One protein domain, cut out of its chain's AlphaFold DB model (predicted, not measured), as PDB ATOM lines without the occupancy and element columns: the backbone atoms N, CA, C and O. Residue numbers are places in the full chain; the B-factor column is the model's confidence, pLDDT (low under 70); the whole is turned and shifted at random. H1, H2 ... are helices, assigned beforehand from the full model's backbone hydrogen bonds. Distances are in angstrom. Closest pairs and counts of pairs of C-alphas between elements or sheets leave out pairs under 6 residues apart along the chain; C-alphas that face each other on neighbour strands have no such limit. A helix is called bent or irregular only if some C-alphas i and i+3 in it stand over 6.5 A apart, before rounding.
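This is residues 168 to 259 and 293 to 300 of the 753 residues of the protein "PolA protein" of Symbiodinium sp. CCMP2456 (UniProt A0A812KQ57). Three helices side by side, H2, H5 and H4 with H5 in the middle, form the core of an elongated, loosely joined helical body. At one end the short helices H1, H6 and H7 gather with few contacts, and at the other lie H3, which touches no helix, and the long link of residues 213 to 227. The printed part has 100 residues with seven named helices, H1 to H7 in order along the chain, and no named strand; the class is all helix. It is only just compact, close to loose, with a radius of gyration of the C-alphas of 14.7 A and spans of 44 by 24 by 24 A.

H1, residues 168 to 175, is close to but not clearly touching H2, residues 177 to 189; their closest C-alphas, of Leu 173 and Val 180, are 7.8 A apart and their lines are about perpendicular at 87 degrees. H2 touches H5, residues 239 to 251, at a shallow tilt of 20 degrees, opposite ways; the closest C-alphas, of Val 188 and Pro 243, are 6.7 A apart. H3, residues 202 to 212, touches no helix. H4, residues 228 to 237, and H5 form a helical hairpin at a shallow tilt of 23 degrees, opposite ways, in which H5 touches H4 with residues 241 to 245 alone; the closest C-alphas, of Ser 235 and Leu 241, are 5.2 A apart. H6, residues 255 to 258, only just touches H1, with 3 pairs of C-alphas within 8 A, the closest those of Arg 174 and Phe 257 at 6.6 A. H7, residues 294 to 299, is close to but not clearly touching H1, with the closest C-alphas, of Leu 170 and Leu 299, 7.0 A apart; H7 and H5 are near each other. In H1, H2, H3 and H4 every O i to N i+4 pair is within hydrogen-bond range; H5 has 7 of 9 and H7 0 of 2, with 3 of 3 O i to N i+3 pairs within range, while H6 is too short for an i+4 pair.

H1 begins at C-alpha 168, (11.786, 60.138, 26.801), and is 10.7 A long. H2 is 17.3 A, H3 15.3 A and H4 14.5 A long. H5 runs 19.5 A from C-alpha 239 at (18.110, 31.239, 40.998) and is irregular, with C-alphas 240 and 243 7.1 A apart. H6 is 5.1 A long; H7 is 10.2 A long and ends at C-alpha 299, (17.335, 54.624, 32.189).

The two C-alphas farthest apart, of Glu 168 and Glu 220, are 46.6 A apart. Residues 260 to 292 are not printed, and C-alphas 259 and 293 are 12.0 A apart across this cut. The links from H2 to H3, 12 residues, and from H3 to H4, 15 residues, are long; in the first, residues 195 to 196 form a short antiparallel pairing with residues 199 to 200. The mean pLDDT of the printed part is 85.8, and residues 252 to 256 are under 70.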
ATOM      1  N   GLU A 168      12.796  60.601  27.753       91.69
ATOM      2  CA  GLU A 168      11.786  60.138  26.801       91.69
ATOM      3  C   GLU A 168      11.266  58.750  27.192       91.69
ATOM      4  O   GLU A 168      10.057  58.554  27.344       91.69
ATOM      5  N   THR A 169      12.173  57.797  27.423       91.44
ATOM      6  CA  THR A 169      11.794  56.435  27.821       91.44
ATOM      7  C   THR A 169      11.132  56.423  29.196       91.44
ATOM      8  O   THR A 169      10.132  55.730  29.389       91.44
ATOM      9  N   LEU A 170      11.625  57.233  30.139       91.88
ATOM     10  CA  LEU A 170      10.980  57.401  31.443       91.88
ATOM     11  C   LEU A 170       9.564  57.987  31.316       91.88
ATOM     12  O   LEU A 170       8.662  57.542  32.022       91.88
ATOM     13  N   GLY A 171       9.357  58.961  30.425       90.38
ATOM     14  CA  GLY A 171       8.037  59.524  30.134       90.38
ATOM     15  C   GLY A 171       7.068  58.460  29.622       90.38
ATOM     16  O   GLY A 171       6.017  58.251  30.219       90.38
ATOM     17  N   ARG A 172       7.479  57.689  28.606       88.56
ATOM     18  CA  ARG A 172       6.681  56.572  28.066       88.56
ATOM     19  C   ARG A 172       6.339  55.528  29.126       88.56
ATOM     20  O   ARG A 172       5.203  55.068  29.193       88.56
ATOM     21  N   LEU A 173       7.313  55.179  29.967       88.38
ATOM     22  CA  LEU A 173       7.119  54.262  31.089       88.38
ATOM     23  C   LEU A 173       6.070  54.769  32.074       88.38
ATOM     24  O   LEU A 173       5.233  53.985  32.505       88.38
ATOM     25  N   ARG A 174       6.118  56.055  32.434       88.25
ATOM     26  CA  ARG A 174       5.157  56.675  33.355       88.25
ATOM     27  C   ARG A 174       3.753  56.723  32.755       88.25
ATOM     28  O   ARG A 174       2.797  56.406  33.458       88.25
ATOM     29  N   ASP A 175       3.641  57.052  31.472       86.81
ATOM     30  CA  ASP A 175       2.356  57.176  30.778       86.81
ATOM     31  C   ASP A 175       1.653  55.825  30.579       86.81
ATOM     32  O   ASP A 175       0.425  55.754  30.596       86.81
ATOM     33  N   ASP A 176       2.418  54.744  30.399       85.81
ATOM     34  CA  ASP A 176       1.895  53.407  30.087       85.81
ATOM     35  C   ASP A 176       2.118  52.383  31.216       85.81
ATOM     36  O   ASP A 176       1.976  51.171  31.021       85.81
ATOM     37  N   TRP A 177       2.463  52.863  32.418       85.81
ATOM     38  CA  TRP A 177       2.912  52.011  33.521       85.81
ATOM     39  C   TRP A 177       1.896  50.936  33.888       85.81
ATOM     40  O   TRP A 177       2.261  49.777  34.047       85.81
ATOM     41  N   GLU A 178       0.610  51.278  33.975       85.44
ATOM     42  CA  GLU A 178      -0.426  50.313  34.360       85.44
ATOM     43  C   GLU A 178      -0.594  49.185  33.333       85.44
ATOM     44  O   GLU A 178      -0.904  48.051  33.705       85.44
ATOM     45  N   ARG A 179      -0.367  49.456  32.039       86.56
ATOM     46  CA  ARG A 179      -0.359  48.404  31.013       86.56
ATOM     47  C   ARG A 179       0.884  47.538  31.151       86.56
ATOM     48  O   ARG A 179       0.747  46.317  31.233       86.56
ATOM     49  N   VAL A 180       2.063  48.162  31.215       86.44
ATOM     50  CA  VAL A 180       3.350  47.466  31.373       86.44
ATOM     51  C   VAL A 180       3.316  46.579  32.612       86.44
ATOM     52  O   VAL A 180       3.664  45.411  32.531       86.44
ATOM     53  N   LYS A 181       2.789  47.085  33.729       86.81
ATOM     54  CA  LYS A 181       2.590  46.357  34.981       86.81
ATOM     55  C   LYS A 181       1.771  45.080  34.789       86.81
ATOM     56  O   LYS A 181       2.206  44.012  35.211       86.81
ATOM     57  N   ARG A 182       0.599  45.171  34.148       87.44
ATOM     58  CA  ARG A 182      -0.266  44.002  33.901       87.44
ATOM     59  C   ARG A 182       0.406  42.970  33.001       87.44
ATOM     60  O   ARG A 182       0.367  41.784  33.312       87.44
ATOM     61  N   LEU A 183       1.023  43.416  31.907       87.00
ATOM     62  CA  LEU A 183       1.697  42.521  30.965       87.00
ATOM     63  C   LEU A 183       2.943  41.884  31.581       87.00
ATOM     64  O   LEU A 183       3.197  40.702  31.367       87.00
ATOM     65  N   LEU A 184       3.676  42.636  32.397       86.81
ATOM     66  CA  LEU A 184       4.843  42.142  33.110       86.81
ATOM     67  C   LEU A 184       4.458  41.075  34.138       86.81
ATOM     68  O   LEU A 184       5.118  40.039  34.199       86.81
ATOM     69  N   ILE A 185       3.375  41.290  34.896       88.62
ATOM     70  CA  ILE A 185       2.808  40.257  35.778       88.62
ATOM     71  C   ILE A 185       2.458  39.024  34.955       88.62
ATOM     72  O   ILE A 185       2.939  37.951  35.276       88.62
ATOM     73  N   ALA A 186       1.690  39.169  33.873       87.62
ATOM     74  CA  ALA A 186       1.284  38.028  33.055       87.62
ATOM     75  C   ALA A 186       2.482  37.249  32.483       87.62
ATOM     76  O   ALA A 186       2.461  36.022  32.462       87.62
ATOM     77  N   ARG A 187       3.534  37.950  32.041       86.31
ATOM     78  CA  ARG A 187       4.728  37.340  31.445       86.31
ATOM     79  C   ARG A 187       5.588  36.620  32.475       86.31
ATOM     80  O   ARG A 187       6.004  35.498  32.222       86.31
ATOM     81  N   VAL A 188       5.884  37.270  33.600       85.25
ATOM     82  CA  VAL A 188       6.780  36.705  34.619       85.25
ATOM     83  C   VAL A 188       6.047  35.679  35.475       85.25
ATOM     84  O   VAL A 188       6.609  34.631  35.768       85.25
ATOM     85  N   ASP A 189       4.792  35.938  35.851       89.25
ATOM     86  CA  ASP A 189       3.993  35.025  36.674       89.25
ATOM     87  C   ASP A 189       3.563  33.755  35.928       89.25
ATOM     88  O   ASP A 189       3.143  32.803  36.575       89.25
ATOM     89  N   ALA A 190       3.720  33.685  34.600       87.19
ATOM     90  CA  ALA A 190       3.447  32.473  33.822       87.19
ATOM     91  C   ALA A 190       4.200  31.238  34.356       87.19
ATOM     92  O   ALA A 190       3.653  30.135  34.351       87.19
ATOM     93  N   ASP A 191       5.414  31.433  34.879       83.75
ATOM     94  CA  ASP A 191       6.250  30.357  35.422       83.75
ATOM     95  C   ASP A 191       5.932  30.007  36.890       83.75
ATOM     96  O   ASP A 191       6.362  28.959  37.384       83.75
ATOM     97  N   PHE A 192       5.199  30.869  37.608       89.38
ATOM     98  CA  PHE A 192       4.995  30.761  39.062       89.38
ATOM     99  C   PHE A 192       3.525  30.554  39.454       89.38
ATOM    100  O   PHE A 192       3.229  29.722  40.317       89.38
ATOM    101  N   GLY A 193       2.604  31.296  38.833       90.06
ATOM    102  CA  GLY A 193       1.170  31.287  39.115       90.06
ATOM    103  C   GLY A 193       0.815  31.829  40.501       90.06
ATOM    104  O   GLY A 193      -0.105  31.317  41.141       90.06
ATOM    105  N   VAL A 194       1.568  32.810  41.007       92.06
ATOM    106  CA  VAL A 194       1.453  33.318  42.385       92.06
ATOM    107  C   VAL A 194       0.702  34.639  42.486       92.06
ATOM    108  O   VAL A 194       0.303  35.026  43.590       92.06
ATOM    109  N   TYR A 195       0.476  35.327  41.369       90.62
ATOM    110  CA  TYR A 195      -0.350  36.526  41.321       90.62
ATOM    111  C   TYR A 195      -1.803  36.189  40.979       90.62
ATOM    112  O   TYR A 195      -2.128  35.219  40.298       90.62
ATOM    113  N   ASP A 196      -2.705  37.011  41.499       88.00
ATOM    114  CA  ASP A 196      -4.142  36.931  41.273       88.00
ATOM    115  C   ASP A 196      -4.710  38.348  41.282       88.00
ATOM    116  O   ASP A 196      -4.481  39.091  42.239       88.00
ATOM    117  N   ASP A 197      -5.380  38.738  40.198       82.31
ATOM    118  CA  ASP A 197      -5.856  40.113  39.974       82.31
ATOM    119  C   ASP A 197      -4.771  41.178  40.260       82.31
ATOM    120  O   ASP A 197      -4.942  42.143  41.005       82.31
ATOM    121  N   GLY A 198      -3.562  40.923  39.749       80.31
ATOM    122  CA  GLY A 198      -2.401  41.798  39.925       80.31
ATOM    123  C   GLY A 198      -1.802  41.831  41.338       80.31
ATOM    124  O   GLY A 198      -0.856  42.583  41.577       80.31
ATOM    125  N   SER A 199      -2.300  41.007  42.264       85.62
ATOM    126  CA  SER A 199      -1.866  40.960  43.663       85.62
ATOM    127  C   SER A 199      -1.151  39.653  43.998       85.62
ATOM    128  O   SER A 199      -1.615  38.573  43.645       85.62
ATOM    129  N   PHE A 200      -0.033  39.734  44.724       89.69
ATOM    130  CA  PHE A 200       0.709  38.551  45.168       89.69
ATOM    131  C   PHE A 200      -0.100  37.761  46.212       89.69
ATOM    132  O   PHE A 200      -0.514  38.322  47.231       89.69
ATOM    133  N   ARG A 201      -0.289  36.451  46.010       93.62
ATOM    134  CA  ARG A 201      -1.005  35.569  46.944       93.62
ATOM    135  C   ARG A 201      -0.038  34.624  47.655       93.62
ATOM    136  O   ARG A 201       0.494  33.699  47.051       93.62
ATOM    137  N   SER A 202       0.125  34.816  48.968       91.62
ATOM    138  CA  SER A 202       1.010  33.988  49.809       91.62
ATOM    139  C   SER A 202       0.707  32.488  49.706       91.62
ATOM    140  O   SER A 202       1.623  31.697  49.530       91.62
ATOM    141  N   ALA A 203      -0.576  32.104  49.713       92.06
ATOM    142  CA  ALA A 203      -0.986  30.703  49.597       92.06
ATOM    143  C   ALA A 203      -0.544  30.056  48.271       92.06
ATOM    144  O   ALA A 203       0.026  28.975  48.279       92.06
ATOM    145  N   ARG A 204      -0.714  30.754  47.136       93.31
ATOM    146  CA  ARG A 204      -0.273  30.240  45.826       93.31
ATOM    147  C   ARG A 204       1.245  30.097  45.745       93.31
ATOM    148  O   ARG A 204       1.747  29.210  45.059       93.31
ATOM    149  N   PHE A 205       1.976  30.970  46.437       94.75
ATOM    150  CA  PHE A 205       3.424  30.846  46.546       94.75
ATOM    151  C   PHE A 205       3.838  29.651  47.405       94.75
ATOM    152  O   PHE A 205       4.758  28.945  47.008       94.75
ATOM    153  N   ASP A 206       3.142  29.378  48.510       93.06
ATOM    154  CA  ASP A 206       3.358  28.161  49.308       93.06
ATOM    155  C   ASP A 206       3.145  26.902  48.450       93.06
ATOM    156  O   ASP A 206       4.018  26.037  48.380       93.06
ATOM    157  N   ASP A 207       2.057  26.860  47.674       92.56
ATOM    158  CA  ASP A 207       1.783  25.761  46.739       92.56
ATOM    159  C   ASP A 207       2.881  25.613  45.674       92.56
ATOM    160  O   ASP A 207       3.298  24.502  45.344       92.56
ATOM    161  N   TYR A 208       3.367  26.729  45.114       93.50
ATOM    162  CA  TYR A 208       4.480  26.719  44.163       93.50
ATOM    163  C   TYR A 208       5.752  26.136  44.795       93.50
ATOM    164  O   TYR A 208       6.394  25.271  44.194       93.50
ATOM    165  N   LEU A 209       6.104  26.583  46.003       92.94
ATOM    166  CA  LEU A 209       7.274  26.106  46.739       92.94
ATOM    167  C   LEU A 209       7.167  24.605  47.024       92.94
ATOM    168  O   LEU A 209       8.122  23.874  46.758       92.94
ATOM    169  N   ALA A 210       5.998  24.136  47.466       90.94
ATOM    170  CA  ALA A 210       5.726  22.723  47.710       90.94
ATOM    171  C   ALA A 210       5.865  21.881  46.431       90.94
ATOM    172  O   ALA A 210       6.578  20.879  46.430       90.94
ATOM    173  N   ARG A 211       5.271  22.321  45.309       91.94
ATOM    174  CA  ARG A 211       5.393  21.640  44.002       91.94
ATOM    175  C   ARG A 211       6.834  21.550  43.503       91.94
ATOM    176  O   ARG A 211       7.179  20.613  42.791       91.94
ATOM    177  N   ARG A 212       7.666  22.539  43.835       89.81
ATOM    178  CA  ARG A 212       9.080  22.601  43.439       89.81
ATOM    179  C   ARG A 212      10.036  21.991  44.465       89.81
ATOM    180  O   ARG A 212      11.229  21.934  44.185       89.81
ATOM    181  N   GLY A 213       9.543  21.562  45.628       87.62
ATOM    182  CA  GLY A 213      10.374  21.047  46.719       87.62
ATOM    183  C   GLY A 213      11.331  22.089  47.310       87.62
ATOM    184  O   GLY A 213      12.416  21.736  47.760       87.62
ATOM    185  N   ILE A 214      10.969  23.377  47.281       86.81
ATOM    186  CA  ILE A 214      11.824  24.467  47.773       86.81
ATOM    187  C   ILE A 214      11.477  24.768  49.233       86.81
ATOM    188  O   ILE A 214      10.373  25.217  49.540       86.81
ATOM    189  N   ALA A 215      12.439  24.578  50.138       86.50
ATOM    190  CA  ALA A 215      12.266  24.903  51.551       86.50
ATOM    191  C   ALA A 215      12.303  26.424  51.793       86.50
ATOM    192  O   ALA A 215      13.270  27.114  51.454       86.50
ATOM    193  N   TRP A 216      11.274  26.957  52.454       89.06
ATOM    194  CA  TRP A 216      11.134  28.395  52.702       89.06
ATOM    195  C   TRP A 216      11.027  28.714  54.202       89.06
ATOM    196  O   TRP A 216      10.336  27.984  54.914       89.06
ATOM    197  N   PRO A 217      11.699  29.767  54.716       87.44
ATOM    198  CA  PRO A 217      11.609  30.138  56.125       87.44
ATOM    199  C   PRO A 217      10.200  30.610  56.481       87.44
ATOM    200  O   PRO A 217       9.515  31.241  55.673       87.44
ATOM    201  N   ARG A 218       9.775  30.337  57.713       89.00
ATOM    202  CA  ARG A 218       8.492  30.795  58.248       89.00
ATOM    203  C   ARG A 218       8.719  31.762  59.403       89.00
ATOM    204  O   ARG A 218       9.710  31.649  60.119       89.00
ATOM    205  N   THR A 219       7.824  32.729  59.550       89.56
ATOM    206  CA  THR A 219       7.786  33.644  60.692       89.56
ATOM    207  C   THR A 219       7.380  32.892  61.959       89.56
ATOM    208  O   THR A 219       6.876  31.771  61.888       89.56
ATOM    209  N   GLU A 220       7.521  33.525  63.124       85.25
ATOM    210  CA  GLU A 220       7.066  32.967  64.413       85.25
ATOM    211  C   GLU A 220       5.576  32.583  64.401       85.25
ATOM    212  O   GLU A 220       5.154  31.644  65.066       85.25
ATOM    213  N   THR A 221       4.779  33.269  63.578       86.88
ATOM    214  CA  THR A 221       3.352  32.993  63.361       86.88
ATOM    215  C   THR A 221       3.074  31.823  62.405       86.88
ATOM    216  O   THR A 221       1.916  31.534  62.120       86.88
ATOM    217  N   GLY A 222       4.107  31.167  61.867       85.56
ATOM    218  CA  GLY A 222       3.995  30.048  60.923       85.56
ATOM    219  C   GLY A 222       3.718  30.446  59.466       85.56
ATOM    220  O   GLY A 222       3.677  29.578  58.588       85.56
ATOM    221  N   ALA A 223       3.557  31.738  59.169       89.25
ATOM    222  CA  ALA A 223       3.407  32.235  57.801       89.25
ATOM    223  C   ALA A 223       4.747  32.207  57.049       89.25
ATOM    224  O   ALA A 223       5.808  32.238  57.662       89.25
ATOM    225  N   LEU A 224       4.725  32.171  55.713       91.94
ATOM    226  CA  LEU A 224       5.949  32.323  54.920       91.94
ATOM    227  C   LEU A 224       6.613  33.676  55.219       91.94
ATOM    228  O   LEU A 224       5.946  34.712  55.219       91.94
ATOM    229  N   ALA A 225       7.930  33.683  55.426       90.50
ATOM    230  CA  ALA A 225       8.695  34.916  55.553       90.50
ATOM    231  C   ALA A 225       8.839  35.574  54.169       90.50
ATOM    232  O   ALA A 225       9.562  35.091  53.302       90.50
ATOM    233  N   LEU A 226       8.067  36.634  53.914       89.88
ATOM    234  CA  LEU A 226       7.979  37.287  52.599       89.88
ATOM    235  C   LEU A 226       8.753  38.613  52.513       89.88
ATOM    236  O   LEU A 226       8.537  39.394  51.580       89.88
ATOM    237  N   ASP A 227       9.609  38.888  53.493       85.88
ATOM    238  CA  ASP A 227      10.450  40.078  53.531       85.88
ATOM    239  C   ASP A 227      11.559  40.036  52.460       85.88
ATOM    240  O   ASP A 227      11.848  39.013  51.831       85.88
ATOM    241  N   SER A 228      12.171  41.196  52.219       80.25
ATOM    242  CA  SER A 228      13.162  41.357  51.151       80.25
ATOM    243  C   SER A 228      14.460  40.587  51.398       80.25
ATOM    244  O   SER A 228      15.115  40.214  50.421       80.25
ATOM    245  N   ASP A 229      14.845  40.367  52.658       76.69
ATOM    246  CA  ASP A 229      16.075  39.653  52.999       76.69
ATOM    247  C   ASP A 229      15.875  38.150  52.786       76.69
ATOM    248  O   ASP A 229      16.662  37.542  52.059       76.69
ATOM    249  N   THR A 230      14.744  37.590  53.230       85.38
ATOM    250  CA  THR A 230      14.376  36.198  52.942       85.38
ATOM    251  C   THR A 230      14.337  35.924  51.435       85.38
ATOM    252  O   THR A 230      14.956  34.971  50.953       85.38
ATOM    253  N   PHE A 231      13.675  36.783  50.647       87.00
ATOM    254  CA  PHE A 231      13.666  36.639  49.187       87.00
ATOM    255  C   PHE A 231      15.066  36.762  48.577       87.00
ATOM    256  O   PHE A 231      15.368  36.065  47.608       87.00
ATOM    257  N   ARG A 232      15.927  37.641  49.105       81.62
ATOM    258  CA  ARG A 232      17.306  37.806  48.622       81.62
ATOM    259  C   ARG A 232      18.124  36.541  48.863       81.62
ATOM    260  O   ARG A 232      18.744  36.060  47.919       81.62
ATOM    261  N   GLU A 233      18.105  36.018  50.082       77.75
ATOM    262  CA  GLU A 233      18.862  34.829  50.478       77.75
ATOM    263  C   GLU A 233      18.375  33.585  49.737       77.75
ATOM    264  O   GLU A 233      19.163  32.878  49.110       77.75
ATOM    265  N   ARG A 234      17.059  33.347  49.718       83.75
ATOM    266  CA  ARG A 234      16.496  32.167  49.055       83.75
ATOM    267  C   ARG A 234      16.603  32.217  47.537       83.75
ATOM    268  O   ARG A 234      16.835  31.177  46.934       83.75
ATOM    269  N   SER A 235      16.514  33.390  46.908       83.75
ATOM    270  CA  SER A 235      16.748  33.493  45.456       83.75
ATOM    271  C   SER A 235      18.221  33.306  45.081       83.75
ATOM    272  O   SER A 235      18.507  32.964  43.937       83.75
ATOM    273  N   ALA A 236      19.157  33.526  46.013       74.75
ATOM    274  CA  ALA A 236      20.564  33.206  45.790       74.75
ATOM    275  C   ALA A 236      20.797  31.686  45.781       74.75
ATOM    276  O   ALA A 236      21.520  31.194  44.920       74.75
ATOM    277  N   ALA A 237      20.139  30.949  46.683       74.94
ATOM    278  CA  ALA A 237      20.165  29.483  46.708       74.94
ATOM    279  C   ALA A 237      19.334  28.848  45.573       74.94
ATOM    280  O   ALA A 237      19.685  27.795  45.049       74.94
ATOM    281  N   HIS A 238      18.252  29.508  45.153       81.25
ATOM    282  CA  HIS A 238      17.348  29.042  44.100       81.25
ATOM    283  C   HIS A 238      17.182  30.113  43.007       81.25
ATOM    284  O   HIS A 238      16.184  30.842  43.003       81.25
ATOM    285  N   PRO A 239      18.116  30.201  42.036       81.81
ATOM    286  CA  PRO A 239      18.110  31.239  40.998       81.81
ATOM    287  C   PRO A 239      16.829  31.314  40.154       81.81
ATOM    288  O   PRO A 239      16.522  32.367  39.599       81.81
ATOM    289  N   ALA A 240      16.047  30.230  40.088       84.00
ATOM    290  CA  ALA A 240      14.740  30.205  39.427       84.00
ATOM    291  C   ALA A 240      13.725  31.192  40.039       84.00
ATOM    292  O   ALA A 240      12.778  31.582  39.368       84.00
ATOM    293  N   LEU A 241      13.917  31.628  41.290       86.88
ATOM    294  CA  LEU A 241      13.058  32.612  41.960       86.88
ATOM    295  C   LEU A 241      13.454  34.069  41.677       86.88
ATOM    296  O   LEU A 241      12.705  34.978  42.041       86.88
ATOM    297  N   LEU A 242      14.604  34.318  41.030       82.56
ATOM    298  CA  LEU A 242      15.084  35.677  40.749       82.56
ATOM    299  C   LEU A 242      14.066  36.526  39.967       82.56
ATOM    300  O   LEU A 242      13.806  37.642  40.419       82.56
ATOM    301  N   PRO A 243      13.424  36.028  38.884       83.81
ATOM    302  CA  PRO A 243      12.422  36.811  38.163       83.81
ATOM    303  C   PRO A 243      11.233  37.211  39.046       83.81
ATOM    304  O   PRO A 243      10.802  38.361  39.020       83.81
ATOM    305  N   LEU A 244      10.743  36.300  39.897       86.75
ATOM    306  CA  LEU A 244       9.638  36.583  40.815       86.75
ATOM    307  C   LEU A 244      10.028  37.606  41.891       86.75
ATOM    308  O   LEU A 244       9.246  38.506  42.204       86.75
ATOM    309  N   LYS A 245      11.238  37.502  42.452       86.50
ATOM    310  CA  LYS A 245      11.777  38.505  43.383       86.50
ATOM    311  C   LYS A 245      11.833  39.882  42.716       86.50
ATOM    312  O   LYS A 245      11.382  40.862  43.308       86.50
ATOM    313  N   GLU A 246      12.395  39.968  41.513       80.94
ATOM    314  CA  GLU A 246      12.522  41.224  40.765       80.94
ATOM    315  C   GLU A 246      11.157  41.824  40.421       80.94
ATOM    316  O   GLU A 246      10.963  43.031  40.590       80.94
ATOM    317  N   LEU A 247      10.194  40.986  40.025       85.06
ATOM    318  CA  LEU A 247       8.807  41.381  39.804       85.06
ATOM    319  C   LEU A 247       8.190  41.959  41.081       85.06
ATOM    320  O   LEU A 247       7.680  43.074  41.062       85.06
ATOM    321  N   ARG A 248       8.279  41.247  42.211       86.00
ATOM    322  CA  ARG A 248       7.743  41.715  43.501       86.00
ATOM    323  C   ARG A 248       8.290  43.079  43.899       86.00
ATOM    324  O   ARG A 248       7.508  43.948  44.277       86.00
ATOM    325  N   VAL A 249       9.608  43.263  43.802       78.75
ATOM    326  CA  VAL A 249      10.259  44.548  44.102       78.75
ATOM    327  C   VAL A 249       9.760  45.624  43.143       78.75
ATOM    328  O   VAL A 249       9.360  46.688  43.588       78.75
ATOM    329  N   THR A 250       9.692  45.327  41.844       78.44
ATOM    330  CA  THR A 250       9.222  46.271  40.817       78.44
ATOM    331  C   THR A 250       7.758  46.688  41.016       78.44
ATOM    332  O   THR A 250       7.409  47.837  40.769       78.44
ATOM    333  N   LEU A 251       6.887  45.778  41.463       78.12
ATOM    334  CA  LEU A 251       5.447  46.020  41.616       78.12
ATOM    335  C   LEU A 251       5.051  46.627  42.960       78.12
ATOM    336  O   LEU A 251       4.095  47.400  43.015       78.12
ATOM    337  N   GLY A 252       5.750  46.263  44.040       66.00
ATOM    338  CA  GLY A 252       5.522  46.817  45.380       66.00
ATOM    339  C   GLY A 252       5.926  48.289  45.495       66.00
ATOM    340  O   GLY A 252       5.694  48.931  46.516       66.00
ATOM    341  N   GLU A 253       6.535  48.827  44.442       58.00
ATOM    342  CA  GLU A 253       7.240  50.087  44.434       58.00
ATOM    343  C   GLU A 253       6.811  50.875  43.188       58.00
ATOM    344  O   GLU A 253       7.418  50.757  42.130       58.00
ATOM    345  N   LEU A 254       5.806  51.754  43.309       57.31
ATOM    346  CA  LEU A 254       5.468  52.791  42.306       57.31
ATOM    347  C   LEU A 254       6.613  53.827  42.106       57.31
ATOM    348  O   LEU A 254       6.390  54.975  41.728       57.31
ATOM    349  N   ARG A 255       7.866  53.431  42.357       62.38
ATOM    350  CA  ARG A 255       9.058  54.272  42.521       62.38
ATOM    351  C   ARG A 255       9.500  54.986  41.251       62.38
ATOM    352  O   ARG A 255      10.220  55.972  41.347       62.38
ATOM    353  N   LEU A 256       9.049  54.551  40.072       67.00
ATOM    354  CA  LEU A 256       9.321  55.265  38.818       67.00
ATOM    355  C   LEU A 256       8.738  56.683  38.825       67.00
ATOM    356  O   LEU A 256       9.338  57.595  38.251       67.00
ATOM    357  N   PHE A 257       7.591  56.893  39.476       76.00
ATOM    358  CA  PHE A 257       6.962  58.214  39.561       76.00
ATOM    359  C   PHE A 257       7.714  59.152  40.511       76.00
ATOM    360  O   PHE A 257       7.790  60.348  40.245       76.00
ATOM    361  N   ASP A 258       8.360  58.602  41.540       85.81
ATOM    362  CA  ASP A 258       9.080  59.378  42.555       85.81
ATOM    363  C   ASP A 258      10.517  59.743  42.159       85.81
ATOM    364  O   ASP A 258      11.139  60.592  42.811       85.81
ATOM    365  N   LEU A 259      11.062  59.133  41.094       90.94
ATOM    366  CA  LEU A 259      12.385  59.481  40.571       90.94
ATOM    367  C   LEU A 259      12.471  60.988  40.305       90.94
ATOM    368  O   LEU A 259      11.737  61.546  39.482       90.94
ATOM    369  N   SER A 293      14.793  49.043  41.808       82.88
ATOM    370  CA  SER A 293      15.259  47.807  41.174       82.88
ATOM    371  C   SER A 293      16.314  48.054  40.085       82.88
ATOM    372  O   SER A 293      16.287  49.045  39.354       82.88
ATOM    373  N   ALA A 294      17.250  47.106  39.953       86.62
ATOM    374  CA  ALA A 294      18.428  47.242  39.094       86.62
ATOM    375  C   ALA A 294      18.096  47.542  37.622       86.62
ATOM    376  O   ALA A 294      18.858  48.244  36.964       86.62
ATOM    377  N   TRP A 295      16.952  47.070  37.113       87.50
ATOM    378  CA  TRP A 295      16.534  47.320  35.730       87.50
ATOM    379  C   TRP A 295      16.303  48.808  35.444       87.50
ATOM    380  O   TRP A 295      16.593  49.261  34.339       87.50
ATOM    381  N   VAL A 296      15.850  49.582  36.441       90.56
ATOM    382  CA  VAL A 296      15.566  51.023  36.319       90.56
ATOM    383  C   VAL A 296      16.841  51.804  35.997       90.56
ATOM    384  O   VAL A 296      16.790  52.826  35.319       90.56
ATOM    385  N   ARG A 297      18.009  51.286  36.398       92.44
ATOM    386  CA  ARG A 297      19.323  51.873  36.091       92.44
ATOM    387  C   ARG A 297      19.616  51.893  34.589       92.44
ATOM    388  O   ARG A 297      20.431  52.696  34.160       92.44
ATOM    389  N   SER A 298      18.904  51.104  33.783       93.06
ATOM    390  CA  SER A 298      18.972  51.165  32.313       93.06
ATOM    391  C   SER A 298      18.392  52.462  31.735       93.06
ATOM    392  O   SER A 298      18.590  52.779  30.563       93.06
ATOM    393  N   LEU A 299      17.699  53.259  32.551       95.00
ATOM    394  CA  LEU A 299      17.335  54.624  32.189       95.00
ATOM    395  C   LEU A 299      18.530  55.581  32.219       95.00
ATOM    396  O   LEU A 299      18.410  56.677  31.683       95.00
ATOM    397  N   ILE A 300      19.667  55.203  32.811       97.50
ATOM    398  CA  ILE A 300      20.883  56.016  32.765       97.50
ATOM    399  C   ILE A 300      21.434  55.966  31.342       97.50
ATOM    400  O   ILE A 300      21.876  54.918  30.865       97.50
TER     401      ILE A 300